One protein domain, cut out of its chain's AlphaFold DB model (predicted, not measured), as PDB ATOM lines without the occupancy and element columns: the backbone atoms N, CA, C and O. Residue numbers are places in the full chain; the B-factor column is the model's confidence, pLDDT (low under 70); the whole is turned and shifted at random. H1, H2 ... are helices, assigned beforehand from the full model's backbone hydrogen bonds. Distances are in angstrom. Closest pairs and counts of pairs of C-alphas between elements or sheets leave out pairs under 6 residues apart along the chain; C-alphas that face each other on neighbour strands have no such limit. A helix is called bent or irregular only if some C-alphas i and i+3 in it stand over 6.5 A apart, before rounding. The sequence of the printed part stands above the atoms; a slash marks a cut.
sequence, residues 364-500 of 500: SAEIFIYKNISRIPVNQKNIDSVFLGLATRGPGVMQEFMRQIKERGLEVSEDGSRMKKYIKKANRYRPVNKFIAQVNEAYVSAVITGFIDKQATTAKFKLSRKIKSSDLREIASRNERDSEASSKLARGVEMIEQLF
ATOM      1  N   SER A 364     -41.980  19.842   0.103       85.50
ATOM      2  CA  SER A 364     -40.576  20.198  -0.134       85.50
ATOM      3  C   SER A 364     -40.277  21.666   0.181       85.50
ATOM      4  O   SER A 364     -39.274  21.956   0.839       85.50
ATOM      5  N   ALA A 365     -41.183  22.590  -0.163       87.88
ATOM      6  CA  ALA A 365     -41.043  24.000   0.203       87.88
ATOM      7  C   ALA A 365     -41.007  24.208   1.709       87.88
ATOM      8  O   ALA A 365     -40.199  24.992   2.191       87.88
ATOM      9  N   GLU A 366     -41.858  23.518   2.460       88.12
ATOM     10  CA  GLU A 366     -41.904  23.663   3.912       88.12
ATOM     11  C   GLU A 366     -40.636  23.133   4.569       88.12
ATOM     12  O   GLU A 366     -40.062  23.817   5.409       88.12
ATOM     13  N   ILE A 367     -40.158  21.960   4.146       88.06
ATOM     14  CA  ILE A 367     -38.898  21.395   4.644       88.06
ATOM     15  C   ILE A 367     -37.756  22.382   4.399       88.06
ATOM     16  O   ILE A 367     -36.976  22.667   5.310       88.06
ATOM     17  N   PHE A 368     -37.673  22.929   3.184       89.81
ATOM     18  CA  PHE A 368     -36.654  23.909   2.836       89.81
ATOM     19  C   PHE A 368     -36.802  25.206   3.647       89.81
ATOM     20  O   PHE A 368     -35.818  25.683   4.216       89.81
ATOM     21  N   ILE A 369     -38.017  25.756   3.743       92.81
ATOM     22  CA  ILE A 369     -38.310  26.980   4.500       92.81
ATOM     23  C   ILE A 369     -37.932  26.793   5.963       92.81
ATOM     24  O   ILE A 369     -37.216  27.629   6.498       92.81
ATOM     25  N   TYR A 370     -38.374  25.716   6.612       92.81
ATOM     26  CA  TYR A 370     -38.188  25.519   8.049       92.81
ATOM     27  C   TYR A 370     -36.727  25.280   8.418       92.81
ATOM     28  O   TYR A 370     -36.248  25.920   9.352       92.81
ATOM     29  N   LYS A 371     -35.988  24.486   7.630       89.81
ATOM     30  CA  LYS A 371     -34.531  24.323   7.801       89.81
ATOM     31  C   LYS A 371     -33.767  25.646   7.714       89.81
ATOM     32  O   LYS A 371     -32.721  25.798   8.335       89.81
ATOM     33  N   ASN A 372     -34.273  26.595   6.930       91.75
ATOM     34  CA  ASN A 372     -33.586  27.846   6.625       91.75
ATOM     35  C   ASN A 372     -34.249  29.078   7.247       91.75
ATOM     36  O   ASN A 372     -33.824  30.195   6.960       91.75
ATOM     37  N   ILE A 373     -35.275  28.915   8.087       95.56
ATOM     38  CA  ILE A 373     -36.263  29.973   8.336       95.56
ATOM     39  C   ILE A 373     -35.656  31.257   8.918       95.56
ATOM     40  O   ILE A 373     -36.028  32.367   8.530       95.56
ATOM     41  N   SER A 374     -34.657  31.115   9.789       95.25
ATOM     42  CA  SER A 374     -33.925  32.234  10.382       95.25
ATOM     43  C   SER A 374     -33.007  32.934   9.373       95.25
ATOM     44  O   SER A 374     -32.817  34.147   9.451       95.25
ATOM     45  N   ARG A 375     -32.494  32.216   8.371       94.75
ATOM     46  CA  ARG A 375     -31.586  32.746   7.345       94.75
ATOM     47  C   ARG A 375     -32.311  33.449   6.190       94.75
ATOM     48  O   ARG A 375     -31.709  34.292   5.537       94.75
ATOM     49  N   ILE A 376     -33.591  33.148   5.940       96.00
ATOM     50  CA  ILE A 376     -34.346  33.730   4.812       96.00
ATOM     51  C   ILE A 376     -34.535  35.245   5.002       96.00
ATOM     52  O   ILE A 376     -35.199  35.643   5.957       96.00
ATOM     53  N   PRO A 377     -34.040  36.126   4.113       96.56
ATOM     54  CA  PRO A 377     -34.237  37.571   4.258       96.56
ATOM     55  C   PRO A 377     -35.720  37.966   4.278       96.56
ATOM     56  O   PRO A 377     -36.514  37.438   3.499       96.56
ATOM     57  N   VAL A 378     -36.097  38.920   5.133       97.69
ATOM     58  CA  VAL A 378     -37.477  39.428   5.203       97.69
ATOM     59  C   VAL A 378     -37.654  40.522   4.152       97.69
ATOM     60  O   VAL A 378     -37.320  41.682   4.372       97.69
ATOM     61  N   ASN A 379     -38.145  40.137   2.979       96.75
ATOM     62  CA  ASN A 379     -38.533  41.037   1.892       96.75
ATOM     63  C   ASN A 379     -39.850  40.546   1.272       96.75
ATOM     64  O   ASN A 379     -40.258  39.412   1.525       96.75
ATOM     65  N   GLN A 380     -40.500  41.376   0.449       97.25
ATOM     66  CA  GLN A 380     -41.828  41.064  -0.096       97.25
ATOM     67  C   GLN A 380     -41.875  39.707  -0.811       97.25
ATOM     68  O   GLN A 380     -42.751  38.887  -0.550       97.25
ATOM     69  N   LYS A 381     -40.879  39.422  -1.654       96.50
ATOM     70  CA  LYS A 381     -40.808  38.176  -2.421       96.50
ATOM     71  C   LYS A 381     -40.718  36.942  -1.521       96.50
ATOM     72  O   LYS A 381     -41.381  35.937  -1.782       96.50
ATOM     73  N   ASN A 382     -39.932  37.016  -0.450       97.44
ATOM     74  CA  ASN A 382     -39.801  35.927   0.511       97.44
ATOM     75  C   ASN A 382     -41.034  35.806   1.414       97.44
ATOM     76  O   ASN A 382     -41.443  34.685   1.697       97.44
ATOM     77  N   ILE A 383     -41.678  36.916   1.795       98.38
ATOM     78  CA  ILE A 383     -42.968  36.904   2.507       98.38
ATOM     79  C   ILE A 383     -44.015  36.159   1.674       98.38
ATOM     80  O   ILE A 383     -44.650  35.228   2.170       98.38
ATOM     81  N   ASP A 384     -44.140  36.499   0.390       97.81
ATOM     82  CA  ASP A 384     -45.107  35.858  -0.500       97.81
ATOM     83  C   ASP A 384     -44.780  34.379  -0.745       97.81
ATOM     84  O   ASP A 384     -45.678  33.566  -0.966       97.81
ATOM     85  N   SER A 385     -43.494  34.018  -0.736       97.56
ATOM     86  CA  SER A 385     -43.052  32.631  -0.911       97.56
ATOM     87  C   SER A 385     -43.302  31.795   0.344       97.56
ATOM     88  O   SER A 385     -43.809  30.684   0.232       97.56
ATOM     89  N   VAL A 386     -43.054  32.343   1.539       97.88
ATOM     90  CA  VAL A 386     -43.440  31.700   2.805       97.88
ATOM     91  C   VAL A 386     -44.957  31.529   2.859       97.88
ATOM     92  O   VAL A 386     -45.431  30.431   3.132       97.88
ATOM     93  N   PHE A 387     -45.730  32.561   2.506       98.19
ATOM     94  CA  PHE A 387     -47.188  32.466   2.442       98.19
ATOM     95  C   PHE A 387     -47.669  31.361   1.488       98.19
ATOM     96  O   PHE A 387     -48.533  30.570   1.863       98.19
ATOM     97  N   LEU A 388     -47.101  31.262   0.277       96.94
ATOM     98  CA  LEU A 388     -47.413  30.166  -0.652       96.94
ATOM     99  C   LEU A 388     -47.035  28.794  -0.089       96.94
ATOM    100  O   LEU A 388     -47.823  27.860  -0.217       96.94
ATOM    101  N   GLY A 389     -45.867  28.673   0.545       95.56
ATOM    102  CA  GLY A 389     -45.409  27.424   1.156       95.56
ATOM    103  C   GLY A 389     -46.360  26.909   2.240       95.56
ATOM    104  O   GLY A 389     -46.523  25.706   2.391       95.56
ATOM    105  N   LEU A 390     -47.071  27.807   2.930       96.62
ATOM    106  CA  LEU A 390     -48.079  27.455   3.936       96.62
ATOM    107  C   LEU A 390     -49.399  26.927   3.343       96.62
ATOM    108  O   LEU A 390     -50.257  26.449   4.090       96.62
ATOM    109  N   ALA A 391     -49.594  26.980   2.021       95.50
ATOM    110  CA  ALA A 391     -50.836  26.543   1.383       95.50
ATOM    111  C   ALA A 391     -51.151  25.053   1.598       95.50
ATOM    112  O   ALA A 391     -52.325  24.677   1.685       95.50
ATOM    113  N   THR A 392     -50.125  24.217   1.742       92.94
ATOM    114  CA  THR A 392     -50.218  22.777   2.048       92.94
ATOM    115  C   THR A 392     -50.835  22.503   3.427       92.94
ATOM    116  O   THR A 392     -51.454  21.457   3.636       92.94
ATOM    117  N   ARG A 393     -50.743  23.462   4.363       94.50
ATOM    118  CA  ARG A 393     -51.354  23.398   5.705       94.50
ATOM    119  C   ARG A 393     -52.790  23.905   5.739       94.50
ATOM    120  O   ARG A 393     -53.514  23.668   6.704       94.50
ATOM    121  N   GLY A 394     -53.239  24.516   4.648       95.25
ATOM    122  CA  GLY A 394     -54.620  24.907   4.439       95.25
ATOM    123  C   GLY A 394     -54.913  26.375   4.761       95.25
ATOM    124  O   GLY A 394     -54.108  27.092   5.356       95.25
ATOM    125  N   PRO A 395     -56.104  26.849   4.360       97.44
ATOM    126  CA  PRO A 395     -56.426  28.274   4.335       97.44
ATOM    127  C   PRO A 395     -56.523  28.932   5.720       97.44
ATOM    128  O   PRO A 395     -56.399  30.149   5.800       97.44
ATOM    129  N   GLY A 396     -56.700  28.160   6.799       98.00
ATOM    130  CA  GLY A 396     -56.684  28.690   8.167       98.00
ATOM    131  C   GLY A 396     -55.309  29.173   8.616       98.00
ATOM    132  O   GLY A 396     -55.196  30.266   9.157       98.00
ATOM    133  N   VAL A 397     -54.256  28.412   8.306       98.25
ATOM    134  CA  VAL A 397     -52.865  28.832   8.535       98.25
ATOM    135  C   VAL A 397     -52.536  30.070   7.701       98.25
ATOM    136  O   VAL A 397     -51.935  31.014   8.197       98.25
ATOM    137  N   MET A 398     -52.981  30.109   6.445       98.44
ATOM    138  CA  MET A 398     -52.753  31.258   5.561       98.44
ATOM    139  C   MET A 398     -53.452  32.532   6.063       98.44
ATOM    140  O   MET A 398     -52.839  33.597   6.089       98.44
ATOM    141  N   GLN A 399     -54.718  32.423   6.485       98.62
ATOM    142  CA  GLN A 399     -55.489  33.534   7.057       98.62
ATOM    143  C   GLN A 399     -54.774  34.122   8.273       98.62
ATOM    144  O   GLN A 399     -54.640  35.336   8.409       98.62
ATOM    145  N   GLU A 400     -54.290  33.243   9.137       98.69
ATOM    146  CA  GLU A 400     -53.647  33.627  10.376       98.69
ATOM    147  C   GLU A 400     -52.248  34.215  10.149       98.69
ATOM    148  O   GLU A 400     -51.874  35.184  10.809       98.69
ATOM    149  N   PHE A 401     -51.512  33.721   9.146       98.62
ATOM    150  CA  PHE A 401     -50.256  34.329   8.702       98.62
ATOM    151  C   PHE A 401     -50.476  35.765   8.238       98.62
ATOM    152  O   PHE A 401     -49.814  36.668   8.740       98.62
ATOM    153  N   MET A 402     -51.453  35.994   7.354       98.69
ATOM    154  CA  MET A 402     -51.804  37.343   6.892       98.69
ATOM    155  C   MET A 402     -52.166  38.272   8.056       98.69
ATOM    156  O   MET A 402     -51.739  39.425   8.075       98.69
ATOM    157  N   ARG A 403     -52.930  37.774   9.036       98.62
ATOM    158  CA  ARG A 403     -53.323  38.538  10.226       98.62
ATOM    159  C   ARG A 403     -52.103  38.965  11.048       98.62
ATOM    160  O   ARG A 403     -51.952  40.150  11.328       98.62
ATOM    161  N   GLN A 404     -51.231  38.022  11.401       98.62
ATOM    162  CA  GLN A 404     -50.096  38.278  12.292       98.62
ATOM    163  C   GLN A 404     -48.961  39.072  11.622       98.62
ATOM    164  O   GLN A 404     -48.328  39.892  12.285       98.62
ATOM    165  N   ILE A 405     -48.694  38.906  10.317       98.00
ATOM    166  CA  ILE A 405     -47.684  39.751   9.646       98.00
ATOM    167  C   ILE A 405     -48.160  41.206   9.511       98.00
ATOM    168  O   ILE A 405     -47.346  42.124   9.607       98.00
ATOM    169  N   LYS A 406     -49.476  41.425   9.378       98.19
ATOM    170  CA  LYS A 406     -50.069  42.767   9.329       98.19
ATOM    171  C   LYS A 406     -49.883  43.527  10.637       98.19
ATOM    172  O   LYS A 406     -49.604  44.722  10.616       98.19
ATOM    173  N   GLU A 407     -49.935  42.832  11.771       97.56
ATOM    174  CA  GLU A 407     -49.590  43.400  13.085       97.56
ATOM    175  C   GLU A 407     -48.121  43.847  13.172       97.56
ATOM    176  O   GLU A 407     -47.775  44.669  14.018       97.56
ATOM    177  N   ARG A 408     -47.254  43.344  12.282       96.50
ATOM    178  CA  ARG A 408     -45.854  43.768  12.134       96.50
ATOM    179  C   ARG A 408     -45.648  44.823  11.040       96.50
ATOM    180  O   ARG A 408     -44.504  45.126  10.717       96.50
ATOM    181  N   GLY A 409     -46.721  45.372  10.465       97.81
ATOM    182  CA  GLY A 409     -46.646  46.352   9.376       97.81
ATOM    183  C   GLY A 409     -46.210  45.762   8.030       97.81
ATOM    184  O   GLY A 409     -45.715  46.495   7.180       97.81
ATOM    185  N   LEU A 410     -46.362  44.448   7.845       98.19
ATOM    186  CA  LEU A 410     -46.043  43.728   6.610       98.19
ATOM    187  C   LEU A 410     -47.321  43.173   5.981       98.19
ATOM    188  O   LEU A 410     -48.286  42.878   6.681       98.19
ATOM    189  N   GLU A 411     -47.325  42.962   4.669       97.69
ATOM    190  CA  GLU A 411     -48.483  42.412   3.958       97.69
ATOM    191  C   GLU A 411     -48.053  41.359   2.930       97.69
ATOM    192  O   GLU A 411     -46.904  41.329   2.486       97.69
ATOM    193  N   VAL A 412     -48.976  40.464   2.567       97.62
ATOM    194  CA  VAL A 412     -48.801  39.556   1.423       97.62
ATOM    195  C   VAL A 412     -49.218  40.319   0.171       97.62
ATOM    196  O   VAL A 412     -50.296  40.915   0.162       97.62
ATOM    197  N   SER A 413     -48.396  40.300  -0.877       96.25
ATOM    198  CA  SER A 413     -48.741  40.976  -2.131       96.25
ATOM    199  C   SER A 413     -49.949  40.306  -2.784       96.25
ATOM    200  O   SER A 413     -50.160  39.107  -2.636       96.25
ATOM    201  N   GLU A 414     -50.740  41.048  -3.557       94.38
ATOM    202  CA  GLU A 414     -51.797  40.462  -4.396       94.38
ATOM    203  C   GLU A 414     -51.316  40.188  -5.832       94.38
ATOM    204  O   GLU A 414     -52.122  40.069  -6.763       94.38
ATOM    205  N   ASP A 415     -50.002  40.082  -6.033       89.19
ATOM    206  CA  ASP A 415     -49.412  40.031  -7.364       89.19
ATOM    207  C   ASP A 415     -49.592  38.653  -8.014       89.19
ATOM    208  O   ASP A 415     -49.092  37.614  -7.569       89.19
ATOM    209  N   GLY A 416     -50.330  38.658  -9.127       90.19
ATOM    210  CA  GLY A 416     -50.628  37.480  -9.934       90.19
ATOM    211  C   GLY A 416     -51.911  36.740  -9.539       90.19
ATOM    212  O   GLY A 416     -52.386  36.758  -8.402       90.19
ATOM    213  N   SER A 417     -52.495  36.039 -10.514       91.88
ATOM    214  CA  SER A 417     -53.752  35.291 -10.351       91.88
ATOM    215  C   SER A 417     -53.664  34.202  -9.274       91.88
ATOM    216  O   SER A 417     -54.622  33.999  -8.522       91.88
ATOM    217  N   ARG A 418     -52.505  33.539  -9.157       93.50
ATOM    218  CA  ARG A 418     -52.238  32.520  -8.133       93.50
ATOM    219  C   ARG A 418     -52.360  33.101  -6.730       93.50
ATOM    220  O   ARG A 418     -53.035  32.522  -5.884       93.50
ATOM    221  N   MET A 419     -51.756  34.258  -6.491       95.62
ATOM    222  CA  MET A 419     -51.753  34.847  -5.164       95.62
ATOM    223  C   MET A 419     -53.150  35.292  -4.736       95.62
ATOM    224  O   MET A 419     -53.650  34.880  -3.687       95.62
ATOM    225  N   LYS A 420     -53.866  35.962  -5.643       97.00
ATOM    226  CA  LYS A 420     -55.281  36.318  -5.460       97.00
ATOM    227  C   LYS A 420     -56.161  35.103  -5.148       97.00
ATOM    228  O   LYS A 420     -57.043  35.185  -4.292       97.00
ATOM    229  N   LYS A 421     -55.928  33.954  -5.802       96.69
ATOM    230  CA  LYS A 421     -56.640  32.688  -5.528       96.69
ATOM    231  C   LYS A 421     -56.440  32.237  -4.077       96.69
ATOM    232  O   LYS A 421     -57.427  31.896  -3.424       96.69
ATOM    233  N   TYR A 422     -55.209  32.234  -3.568       97.06
ATOM    234  CA  TYR A 422     -54.917  31.789  -2.201       97.06
ATOM    235  C   TYR A 422     -55.381  32.784  -1.134       97.06
ATOM    236  O   TYR A 422     -56.039  32.370  -0.180       97.06
ATOM    237  N   ILE A 423     -55.165  34.086  -1.338       98.19
ATOM    238  CA  ILE A 423     -55.678  35.152  -0.462       98.19
ATOM    239  C   ILE A 423     -57.205  35.070  -0.346       98.19
ATOM    240  O   ILE A 423     -57.762  35.071   0.750       98.19
ATOM    241  N   LYS A 424     -57.913  34.891  -1.467       98.06
ATOM    242  CA  LYS A 424     -59.373  34.719  -1.472       98.06
ATOM    243  C   LYS A 424     -59.826  33.481  -0.694       98.06
ATOM    244  O   LYS A 424     -60.864  33.534  -0.037       98.06
ATOM    245  N   LYS A 425     -59.088  32.366  -0.775       97.31
ATOM    246  CA  LYS A 425     -59.374  31.155   0.017       97.31
ATOM    247  C   LYS A 425     -59.161  31.406   1.512       97.31
ATOM    248  O   LYS A 425     -60.035  31.049   2.295       97.31
ATOM    249  N   ALA A 426     -58.057  32.053   1.884       98.00
ATOM    250  CA  ALA A 426     -57.737  32.417   3.263       98.00
ATOM    251  C   ALA A 426     -58.799  33.354   3.867       98.00
ATOM    252  O   ALA A 426     -59.374  33.059   4.910       98.00
ATOM    253  N   ASN A 427     -59.175  34.417   3.152       98.06
ATOM    254  CA  ASN A 427     -60.186  35.380   3.606       98.06
ATOM    255  C   ASN A 427     -61.584  34.767   3.799       98.06
ATOM    256  O   ASN A 427     -62.387  35.284   4.571       98.06
ATOM    257  N   ARG A 428     -61.899  33.671   3.099       97.75
ATOM    258  CA  ARG A 428     -63.188  32.964   3.210       97.75
ATOM    259  C   ARG A 428     -63.179  31.839   4.239       97.75
ATOM    260  O   ARG A 428     -64.224  31.227   4.463       97.75
ATOM    261  N   TYR A 429     -62.025  31.531   4.821       97.62
ATOM    262  CA  TYR A 429     -61.902  30.433   5.761       97.62
ATOM    263  C   TYR A 429     -62.687  30.703   7.044       97.62
ATOM    264  O   TYR A 429     -62.695  31.814   7.577       97.62
ATOM    265  N   ARG A 430     -63.326  29.646   7.545       97.00
ATOM    266  CA  ARG A 430     -63.945  29.596   8.867       97.00
ATOM    267  C   ARG A 430     -63.377  28.377   9.598       97.00
ATOM    268  O   ARG A 430     -63.447  27.284   9.029       97.00
ATOM    269  N   PRO A 431     -62.824  28.536  10.814       94.00
ATOM    270  CA  PRO A 431     -62.311  27.411  11.583       94.00
ATOM    271  C   PRO A 431     -63.371  26.334  11.797       94.00
ATOM    272  O   PRO A 431     -64.540  26.642  12.032       94.00
ATOM    273  N   VAL A 432     -62.954  25.067  11.739       93.88
ATOM    274  CA  VAL A 432     -63.853  23.923  11.965       93.88
ATOM    275  C   VAL A 432     -64.401  23.941  13.392       93.88
ATOM    276  O   VAL A 432     -65.584  23.693  13.613       93.88
ATOM    277  N   ASN A 433     -63.538  24.270  14.351       95.44
ATOM    278  CA  ASN A 433     -63.856  24.457  15.758       95.44
ATOM    279  C   ASN A 433     -62.822  25.408  16.399       95.44
ATOM    280  O   ASN A 433     -61.857  25.835  15.755       95.44
ATOM    281  N   LYS A 434     -63.031  25.753  17.676       96.75
ATOM    282  CA  LYS A 434     -62.140  26.650  18.432       96.75
ATOM    283  C   LYS A 434     -60.725  26.080  18.590       96.75
ATOM    284  O   LYS A 434     -59.769  26.846  18.555       96.75
ATOM    285  N   PHE A 435     -60.598  24.763  18.736       95.44
ATOM    286  CA  PHE A 435     -59.306  24.102  18.886       95.44
ATOM    287  C   PHE A 435     -58.446  24.271  17.624       95.44
ATOM    288  O   PHE A 435     -57.338  24.788  17.711       95.44
ATOM    289  N   ILE A 436     -58.980  23.978  16.434       96.69
ATOM    290  CA  ILE A 436     -58.268  24.182  15.161       96.69
ATOM    291  C   ILE A 436     -57.879  25.652  14.947       96.69
ATOM    292  O   ILE A 436     -56.794  25.928  14.441       96.69
ATOM    293  N   ALA A 437     -58.721  26.604  15.365       97.75
ATOM    294  CA  ALA A 437     -58.367  28.025  15.318       97.75
ATOM    295  C   ALA A 437     -57.118  28.333  16.166       97.75
ATOM    296  O   ALA A 437     -56.188  28.968  15.676       97.75
ATOM    297  N   GLN A 438     -57.069  27.821  17.401       97.50
ATOM    298  CA  GLN A 438     -55.923  27.981  18.306       97.50
ATOM    299  C   GLN A 438     -54.661  27.294  17.771       97.50
ATOM    300  O   GLN A 438     -53.555  27.808  17.948       97.50
ATOM    301  N   VAL A 439     -54.818  26.150  17.097       97.62
ATOM    302  CA  VAL A 439     -53.698  25.444  16.464       97.62
ATOM    303  C   VAL A 439     -53.117  26.257  15.314       97.62
ATOM    304  O   VAL A 439     -51.902  26.448  15.277       97.62
ATOM    305  N   ASN A 440     -53.961  26.793  14.426       98.19
ATOM    306  CA  ASN A 440     -53.517  27.675  13.342       98.19
ATOM    307  C   ASN A 440     -52.757  28.896  13.888       98.19
ATOM    308  O   ASN A 440     -51.676  29.205  13.395       98.19
ATOM    309  N   GLU A 441     -53.291  29.548  14.929       98.50
ATOM    310  CA  GLU A 441     -52.669  30.701  15.597       98.50
ATOM    311  C   GLU A 441     -51.276  30.382  16.125       98.50
ATOM    312  O   GLU A 441     -50.301  31.035  15.751       98.50
ATOM    313  N   ALA A 442     -51.159  29.355  16.967       98.25
ATOM    314  CA  ALA A 442     -49.887  28.997  17.575       98.25
ATOM    315  C   ALA A 442     -48.860  28.518  16.540       98.25
ATOM    316  O   ALA A 442     -47.682  28.867  16.650       98.25
ATOM    317  N   TYR A 443     -49.301  27.759  15.533       98.25
ATOM    318  CA  TYR A 443     -48.459  27.310  14.430       98.25
ATOM    319  C   TYR A 443     -47.871  28.493  13.656       98.25
ATOM    320  O   TYR A 443     -46.655  28.599  13.497       98.25
ATOM    321  N   VAL A 444     -48.723  29.428  13.230       98.44
ATOM    322  CA  VAL A 444     -48.291  30.630  12.512       98.44
ATOM    323  C   VAL A 444     -47.393  31.504  13.374       98.44
ATOM    324  O   VAL A 444     -46.385  31.999  12.872       98.44
ATOM    325  N   SER A 445     -47.700  31.666  14.662       98.50
ATOM    326  CA  SER A 445     -46.831  32.419  15.569       98.50
ATOM    327  C   SER A 445     -45.432  31.815  15.632       98.50
ATOM    328  O   SER A 445     -44.455  32.559  15.657       98.50
ATOM    329  N   ALA A 446     -45.308  30.486  15.607       98.25
ATOM    330  CA  ALA A 446     -44.005  29.836  15.537       98.25
ATOM    331  C   ALA A 446     -43.288  30.153  14.214       98.25
ATOM    332  O   ALA A 446     -42.136  30.587  14.237       98.25
ATOM    333  N   VAL A 447     -43.974  30.026  13.073       98.00
ATOM    334  CA  VAL A 447     -43.415  30.371  11.753       98.00
ATOM    335  C   VAL A 447     -42.950  31.829  11.707       98.00
ATOM    336  O   VAL A 447     -41.827  32.096  11.291       98.00
ATOM    337  N   ILE A 448     -43.760  32.777  12.184       98.31
ATOM    338  CA  ILE A 448     -43.425  34.207  12.217       98.31
ATOM    339  C   ILE A 448     -42.262  34.493  13.164       98.31
ATOM    340  O   ILE A 448     -41.352  35.232  12.795       98.31
ATOM    341  N   THR A 449     -42.224  33.885  14.350       98.25
ATOM    342  CA  THR A 449     -41.083  34.045  15.260       98.25
ATOM    343  C   THR A 449     -39.798  33.448  14.671       98.25
ATOM    344  O   THR A 449     -38.722  34.024  14.827       98.25
ATOM    345  N   GLY A 450     -39.879  32.342  13.930       97.75
ATOM    346  CA  GLY A 450     -38.731  31.803  13.196       97.75
ATOM    347  C   GLY A 450     -38.284  32.710  12.044       97.75
ATOM    348  O   GLY A 450     -37.094  32.987  11.900       97.75
ATOM    349  N   PHE A 451     -39.235  33.199  11.247       98.06
ATOM    350  CA  PHE A 451     -38.975  33.905   9.992       98.06
ATOM    351  C   PHE A 451     -38.710  35.400  10.157       98.06
ATOM    352  O   PHE A 451     -37.735  35.903   9.605       98.06
ATOM    353  N   ILE A 452     -39.561  36.118  10.886       97.69
ATOM    354  CA  ILE A 452     -39.458  37.570  11.072       97.69
ATOM    355  C   ILE A 452     -38.528  37.875  12.245       97.69
ATOM    356  O   ILE A 452     -37.584  38.645  12.082       97.69
ATOM    357  N   ASP A 453     -38.741  37.229  13.395       97.06
ATOM    358  CA  ASP A 453     -37.969  37.526  14.616       97.06
ATOM    359  C   ASP A 453     -36.596  36.838  14.646       97.06
ATOM    360  O   ASP A 453     -35.776  37.138  15.511       97.06
ATOM    361  N   LYS A 454     -36.338  35.920  13.705       97.62
ATOM    362  CA  LYS A 454     -35.101  35.128  13.590       97.62
ATOM    363  C   LYS A 454     -34.825  34.222  14.790       97.62
ATOM    364  O   LYS A 454     -33.676  33.892  15.072       97.62
ATOM    365  N   GLN A 455     -35.874  33.774  15.481       97.44
ATOM    366  CA  GLN A 455     -35.784  32.995  16.720       97.44
ATOM    367  C   GLN A 455     -36.429  31.607  16.582       97.44
ATOM    368  O   GLN A 455     -37.381  31.277  17.293       97.44
ATOM    369  N   ALA A 456     -35.904  30.770  15.681       95.75
ATOM    370  CA  ALA A 456     -36.431  29.423  15.418       95.75
ATOM    371  C   ALA A 456     -36.511  28.552  16.693       95.75
ATOM    372  O   ALA A 456     -37.569  28.013  17.017       95.75
ATOM    373  N   THR A 457     -35.457  28.518  17.512       95.44
ATOM    374  CA  THR A 457     -35.447  27.726  18.756       95.44
ATOM    375  C   THR A 457     -36.512  28.189  19.759       95.44
ATOM    376  O   THR A 457     -37.225  27.372  20.347       95.44
ATOM    377  N   THR A 458     -36.691  29.506  19.922       96.50
ATOM    378  CA  THR A 458     -37.751  30.076  20.771       96.50
ATOM    379  C   THR A 458     -39.137  29.729  20.234       96.50
ATOM    380  O   THR A 458     -40.034  29.402  21.014       96.50
ATOM    381  N   ALA A 459     -39.324  29.796  18.914       96.06
ATOM    382  CA  ALA A 459     -40.575  29.440  18.254       96.06
ATOM    383  C   ALA A 459     -40.963  27.980  18.521       96.06
ATOM    384  O   ALA A 459     -42.077  27.721  18.976       96.06
ATOM    385  N   LYS A 460     -40.025  27.043  18.342       95.94
ATOM    386  CA  LYS A 460     -40.210  25.617  18.650       95.94
ATOM    387  C   LYS A 460     -40.574  25.378  20.111       95.94
ATOM    388  O   LYS A 460     -41.552  24.688  20.406       95.94
ATOM    389  N   PHE A 461     -39.840  25.994  21.039       96.38
ATOM    390  CA  PHE A 461     -40.137  25.868  22.464       96.38
ATOM    391  C   PHE A 461     -41.544  26.384  22.801       96.38
ATOM    392  O   PHE A 461     -42.303  25.714  23.496       96.38
ATOM    393  N   LYS A 462     -41.940  27.547  22.271       96.06
ATOM    394  CA  LYS A 462     -43.283  28.106  22.498       96.06
ATOM    395  C   LYS A 462     -44.391  27.238  21.895       96.06
ATOM    396  O   LYS A 462     -45.429  27.087  22.537       96.06
ATOM    397  N   LEU A 463     -44.179  26.675  20.703       96.69
ATOM    398  CA  LEU A 463     -45.151  25.805  20.040       96.69
ATOM    399  C   LEU A 463     -45.370  24.508  20.828       96.69
ATOM    400  O   LEU A 463     -46.506  24.209  21.184       96.69
ATOM    401  N   SER A 464     -44.285  23.813  21.188       94.25
ATOM    402  CA  SER A 464     -44.332  22.518  21.894       94.25
ATOM    403  C   SER A 464     -45.013  22.571  23.270       94.25
ATOM    404  O   SER A 464     -45.543  21.569  23.749       94.25
ATOM    405  N   ARG A 465     -45.044  23.745  23.921       95.44
ATOM    406  CA  ARG A 465     -45.786  23.953  25.180       95.44
ATOM    407  C   ARG A 465     -47.284  24.145  24.980       95.44
ATOM    408  O   ARG A 465     -48.032  24.010  25.945       95.44
ATOM    409  N   LYS A 466     -47.713  24.517  23.775       95.50
ATOM    410  CA  LYS A 466     -49.121  24.765  23.448       95.50
ATOM    411  C   LYS A 466     -49.771  23.555  22.790       95.50
ATOM    412  O   LYS A 466     -50.910  23.246  23.116       95.50
ATOM    413  N   ILE A 467     -49.083  22.928  21.837       95.94
ATOM    414  CA  ILE A 467     -49.634  21.890  20.960       95.94
ATOM    415  C   ILE A 467     -48.556  20.845  20.706       95.94
ATOM    416  O   ILE A 467     -47.406  21.203  20.452       95.94
ATOM    417  N   LYS A 468     -48.946  19.570  20.716       94.62
ATOM    418  CA  LYS A 468     -48.094  18.456  20.301       94.62
ATOM    419  C   LYS A 468     -48.608  17.851  19.003       94.62
ATOM    420  O   LYS A 468     -49.816  17.717  18.802       94.62
ATOM    421  N   SER A 469     -47.686  17.431  18.143       94.31
ATOM    422  CA  SER A 469     -48.011  16.704  16.910       94.31
ATOM    423  C   SER A 469     -48.773  15.393  17.186       94.31
ATOM    424  O   SER A 469     -49.673  15.040  16.422       94.31
ATOM    425  N   SER A 470     -48.491  14.717  18.308       94.00
ATOM    426  CA  SER A 470     -49.195  13.502  18.758       94.00
ATOM    427  C   SER A 470     -50.695  13.711  18.966       94.00
ATOM    428  O   SER A 470     -51.496  12.908  18.493       94.00
ATOM    429  N   ASP A 471     -51.072  14.810  19.618       94.25
ATOM    430  CA  ASP A 471     -52.463  15.092  19.988       94.25
ATOM    431  C   ASP A 471     -53.296  15.361  18.723       94.25
ATOM    432  O   ASP A 471     -54.432  14.912  18.580       94.25
ATOM    433  N   LEU A 472     -52.688  16.030  17.736       95.19
ATOM    434  CA  LEU A 472     -53.290  16.255  16.422       95.19
ATOM    435  C   LEU A 472     -53.424  14.959  15.607       95.19
ATOM    436  O   LEU A 472     -54.417  14.789  14.898       95.19
ATOM    437  N   ARG A 473     -52.459  14.032  15.700       93.25
ATOM    438  CA  ARG A 473     -52.554  12.710  15.051       93.25
ATOM    439  C   ARG A 473     -53.670  11.863  15.657       93.25
ATOM    440  O   ARG A 473     -54.369  11.176  14.916       93.25
ATOM    441  N   GLU A 474     -53.876  11.950  16.969       93.88
ATOM    442  CA  GLU A 474     -54.991  11.277  17.630       93.88
ATOM    443  C   GLU A 474     -56.331  11.762  17.057       93.88
ATOM    444  O   GLU A 474     -57.132  10.946  16.609       93.88
ATOM    445  N   ILE A 475     -56.543  13.077  16.952       93.00
ATOM    446  CA  ILE A 475     -57.760  13.646  16.344       93.00
ATOM    447  C   ILE A 475     -57.878  13.264  14.863       93.00
ATOM    448  O   ILE A 475     -58.957  12.910  14.383       93.00
ATOM    449  N   ALA A 476     -56.766  13.272  14.125       91.06
ATOM    450  CA  ALA A 476     -56.740  12.837  12.731       91.06
ATOM    451  C   ALA A 476     -57.206  11.382  12.551       91.06
ATOM    452  O   ALA A 476     -57.808  11.062  11.529       91.06
ATOM    453  N   SER A 477     -56.982  10.517  13.544       91.00
ATOM    454  CA  SER A 477     -57.388   9.108  13.493       91.00
ATOM    455  C   SER A 477     -58.879   8.862  13.759       91.00
ATOM    456  O   SER A 477     -59.384   7.791  13.427       91.00
ATOM    457  N   ARG A 478     -59.605   9.842  14.319       91.88
ATOM    458  CA  ARG A 478     -61.021   9.688  14.709       91.88
ATOM    459  C   ARG A 478     -62.010   9.795  13.543       91.88
ATOM    460  O   ARG A 478     -63.180   9.472  13.718       91.88
ATOM    461  N   ASN A 479     -61.550  10.207  12.358       86.62
ATOM    462  CA  ASN A 479     -62.381  10.428  11.167       86.62
ATOM    463  C   ASN A 479     -63.569  11.390  11.415       86.62
ATOM    464  O   ASN A 479     -64.680  11.201  10.919       86.62
ATOM    465  N   GLU A 480     -63.321  12.425  12.213       91.06
ATOM    466  CA  GLU A 480     -64.242  13.507  12.547       91.06
ATOM    467  C   GLU A 480     -64.066  14.702  11.591       91.06
ATOM    468  O   GLU A 480     -63.170  14.752  10.744       91.06
ATOM    469  N   ARG A 481     -64.933  15.716  11.725       87.75
ATOM    470  CA  ARG A 481     -64.950  16.903  10.848       87.75
ATOM    471  C   ARG A 481     -63.611  17.655  10.812       87.75
ATOM    472  O   ARG A 481     -63.321  18.338   9.832       87.75
ATOM    473  N   ASP A 482     -62.818  17.582  11.873       90.19
ATOM    474  CA  ASP A 482     -61.516  18.235  12.001       90.19
ATOM    475  C   ASP A 482     -60.323  17.306  11.738       90.19
ATOM    476  O   ASP A 482     -59.181  17.773  11.782       90.19
ATOM    477  N   SER A 483     -60.545  16.030  11.402       88.50
ATOM    478  CA  SER A 483     -59.460  15.066  11.197       88.50
ATOM    479  C   SER A 483     -58.533  15.448  10.043       88.50
ATOM    480  O   SER A 483     -57.314  15.353  10.182       88.50
ATOM    481  N   GLU A 484     -59.065  15.952   8.924       90.81
ATOM    482  CA  GLU A 484     -58.234  16.380   7.789       90.81
ATOM    483  C   GLU A 484     -57.341  17.578   8.157       90.81
ATOM    484  O   GLU A 484     -56.136  17.577   7.886       90.81
ATOM    485  N   ALA A 485     -57.920  18.590   8.812       92.31
ATOM    486  CA  ALA A 485     -57.181  19.762   9.276       92.31
ATOM    487  C   ALA A 485     -56.109  19.359  10.298       92.31
ATOM    488  O   ALA A 485     -54.958  19.779  10.184       92.31
ATOM    489  N   SER A 486     -56.464  18.480  11.237       93.44
ATOM    490  CA  SER A 486     -55.547  17.958  12.249       93.44
ATOM    491  C   SER A 486     -54.403  17.161  11.626       93.44
ATOM    492  O   SER A 486     -53.258  17.373  12.004       93.44
ATOM    493  N   SER A 487     -54.657  16.325  10.611       92.00
ATOM    494  CA  SER A 487     -53.606  15.575   9.899       92.00
ATOM    495  C   SER A 487     -52.597  16.499   9.212       92.00
ATOM    496  O   SER A 487     -51.384  16.275   9.279       92.00
ATOM    497  N   LYS A 488     -53.084  17.560   8.552       92.69
ATOM    498  CA  LYS A 488     -52.229  18.556   7.891       92.69
ATOM    499  C   LYS A 488     -51.413  19.351   8.908       92.69
ATOM    500  O   LYS A 488     -50.217  19.544   8.695       92.69
ATOM    501  N   LEU A 489     -52.030  19.777  10.008       95.31
ATOM    502  CA  LEU A 489     -51.366  20.544  11.064       95.31
ATOM    503  C   LEU A 489     -50.371  19.692  11.857       95.31
ATOM    504  O   LEU A 489     -49.275  20.169  12.126       95.31
ATOM    505  N   ALA A 490     -50.693  18.429  12.151       94.38
ATOM    506  CA  ALA A 490     -49.809  17.501  12.854       94.38
ATOM    507  C   ALA A 490     -48.447  17.391  12.165       94.38
ATOM    508  O   ALA A 490     -47.412  17.549  12.805       94.38
ATOM    509  N   ARG A 491     -48.470  17.189  10.841       90.62
ATOM    510  CA  ARG A 491     -47.267  17.123  10.005       90.62
ATOM    511  C   ARG A 491     -46.470  18.429  10.034       90.62
ATOM    512  O   ARG A 491     -45.250  18.391  10.100       90.62
ATOM    513  N   GLY A 492     -47.139  19.583  10.001       92.94
ATOM    514  CA  GLY A 492     -46.464  20.880  10.108       92.94
ATOM    515  C   GLY A 492     -45.802  21.078  11.474       92.94
ATOM    516  O   GLY A 492     -44.645  21.482  11.545       92.94
ATOM    517  N   VAL A 493     -46.527  20.784  12.560       95.38
ATOM    518  CA  VAL A 493     -46.016  20.896  13.937       95.38
ATOM    519  C   VAL A 493     -44.794  20.002  14.122       95.38
ATOM    520  O   VAL A 493     -43.777  20.475  14.614       95.38
ATOM    521  N   GLU A 494     -44.855  18.760  13.646       93.62
ATOM    522  CA  GLU A 494     -43.730  17.824  13.679       93.62
ATOM    523  C   GLU A 494     -42.503  18.350  12.919       93.62
ATOM    524  O   GLU A 494     -41.382  18.266  13.418       93.62
ATOM    525  N   MET A 495     -42.693  18.958  11.744       91.56
ATOM    526  CA  MET A 495     -41.580  19.562  11.007       91.56
ATOM    527  C   MET A 495     -40.944  20.724  11.776       91.56
ATOM    528  O   MET A 495     -39.721  20.825  11.800       91.56
ATOM    529  N   ILE A 496     -41.731  21.582  12.433       93.44
ATOM    530  CA  ILE A 496     -41.185  22.642  13.297       93.44
ATOM    531  C   ILE A 496     -40.444  22.026  14.493       93.44
ATOM    532  O   ILE A 496     -39.349  22.464  14.827       93.44
ATOM    533  N   GLU A 497     -40.996  20.986  15.120       91.94
ATOM    534  CA  GLU A 497     -40.349  20.264  16.223       91.94
ATOM    535  C   GLU A 497     -38.999  19.651  15.809       91.94
ATOM    536  O   GLU A 497     -38.087  19.578  16.632       91.94
ATOM    537  N   GLN A 498     -38.838  19.241  14.551       89.12
ATOM    538  CA  GLN A 498     -37.620  18.598  14.053       89.12
ATOM    539  C   GLN A 498     -36.602  19.573  13.443       89.12
ATOM    540  O   GLN A 498     -35.403  19.341  13.577       89.12
ATOM    541  N   LEU A 499     -37.059  20.630  12.765       85.19
ATOM    542  CA  LEU A 499     -36.220  21.441  11.872       85.19
ATOM    543  C   LEU A 499     -35.884  22.840  12.406       85.19
ATOM    544  O   LEU A 499     -34.940  23.446  11.903       85.19
ATOM    545  N   PHE A 500     -36.635  23.355  13.387       86.06
ATOM    546  CA  PHE A 500     -36.259  24.561  14.143       86.06
ATOM    547  C   PHE A 500     -35.349  24.197  15.324       86.06
ATOM    548  O   PHE A 500     -34.556  25.080  15.725       86.06
TER     549      PHE A 500
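AT A GLANCE: This is residues 364 to 500 of the 500 residues of an uncharacterized protein of Bacteriovorax sp. BAL6_X (UniProt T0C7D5). Three helical hairpins make the body of this compact model: H5 with H6 folded back on it, H8 with H7 folded back on it, and H2 with H3, which crosses the long helix H5 at a steep angle. H5 and H8 run the same way at a small angle to each other, H4 packs across H3 close to the turn between H2 and H3, and H1 packs on H2 and on the last residues of H8. The printed part has 137 residues with eight named helices, in the order H1 to H8 along the chain, and no named strand, and its class is all helix. It is compact, with a radius of gyration of the C-alphas of 14.0 A, and its rounded outline spans 40 by 32 by 27 A.

HOW THE PARTS SIT: H1, residues 364 to 372, touches H2, residues 380 to 393, at a steep tilt of 56 degrees, opposite ways; the closest C-alphas are those of Ala 365 and Gly 389, 5.6 A apart. H2 and H3, residues 395 to 406, form a helical hairpin, at a shallow tilt of 28 degrees, with the C-alphas of Leu 390 and Met 398 closest at 6.2 A. H4, residues 417 to 427, touches H3 about perpendicular to it, at 88 degrees, with Pro 395 and Ala 426 closest, their C-alphas 4.5 A apart. H4 and H2 only just touch, with 3 pairs of C-alphas within 8 A, the closest being those of Ala 391 and Tyr 422 at 7.6 A. H5, residues 434 to 451, touches H3 at a steep tilt of 51 degrees, the same way; the closest C-alphas, of Val 397 and Asn 440, are 5.0 A apart. H5 and H6, residues 456 to 464, form a second helical hairpin, at a shallow tilt of 14 degrees, with the C-alphas of Gly 450 and Ala 456 closest at 4.0 A. H7, residues 469 to 477, and H8, residues 483 to 499, form a third, at a shallow tilt of 22 degrees; their closest C-alphas are those of Ala 476 and Ser 483, 3.8 A apart. H8 is the hub, touching H1, H2, H5, H6 and H7. It touches H5 at a shallow tilt of 27 degrees, the same way, with the C-alphas of Tyr 443 and Val 493 closest at 6.9 A. H4 and H8 are apart, as are H5 and H7. Every O i to N i+4 pair is within hydrogen-bond range in H1, H3, H4, H5, H6, H7 and H8; in H2 it is 7 of 10.

IN THESE COORDINATES: H1 begins at C-alpha 364, at (-40.576, 20.198, -0.134). H2 is 20.9 A long from first to last C-alpha and is irregular, but only just: C-alphas 389 and 392 are 6.7 A apart. H3 measures 16.6 A and H4 15.4 A. H5, the longest helix with 18 residues, runs 25.7 A from C-alpha 434 at (-62.140, 26.650, 18.432). The short helices H1, H6 and H7 have 9 residues each. H8 is 24.1 A long and ends at C-alpha 499, at (-36.220, 21.441, 11.872).

THE WHOLE: The two C-alphas farthest apart are those of Asn 379 and Arg 478, 40.7 A. The printed part has no cut, and Phe 500 is the chain's last residue. No link is long; that from H3 to H4, with 10 residues, is short. The mean pLDDT of the printed part is 95.1, and no printed residue is under 70.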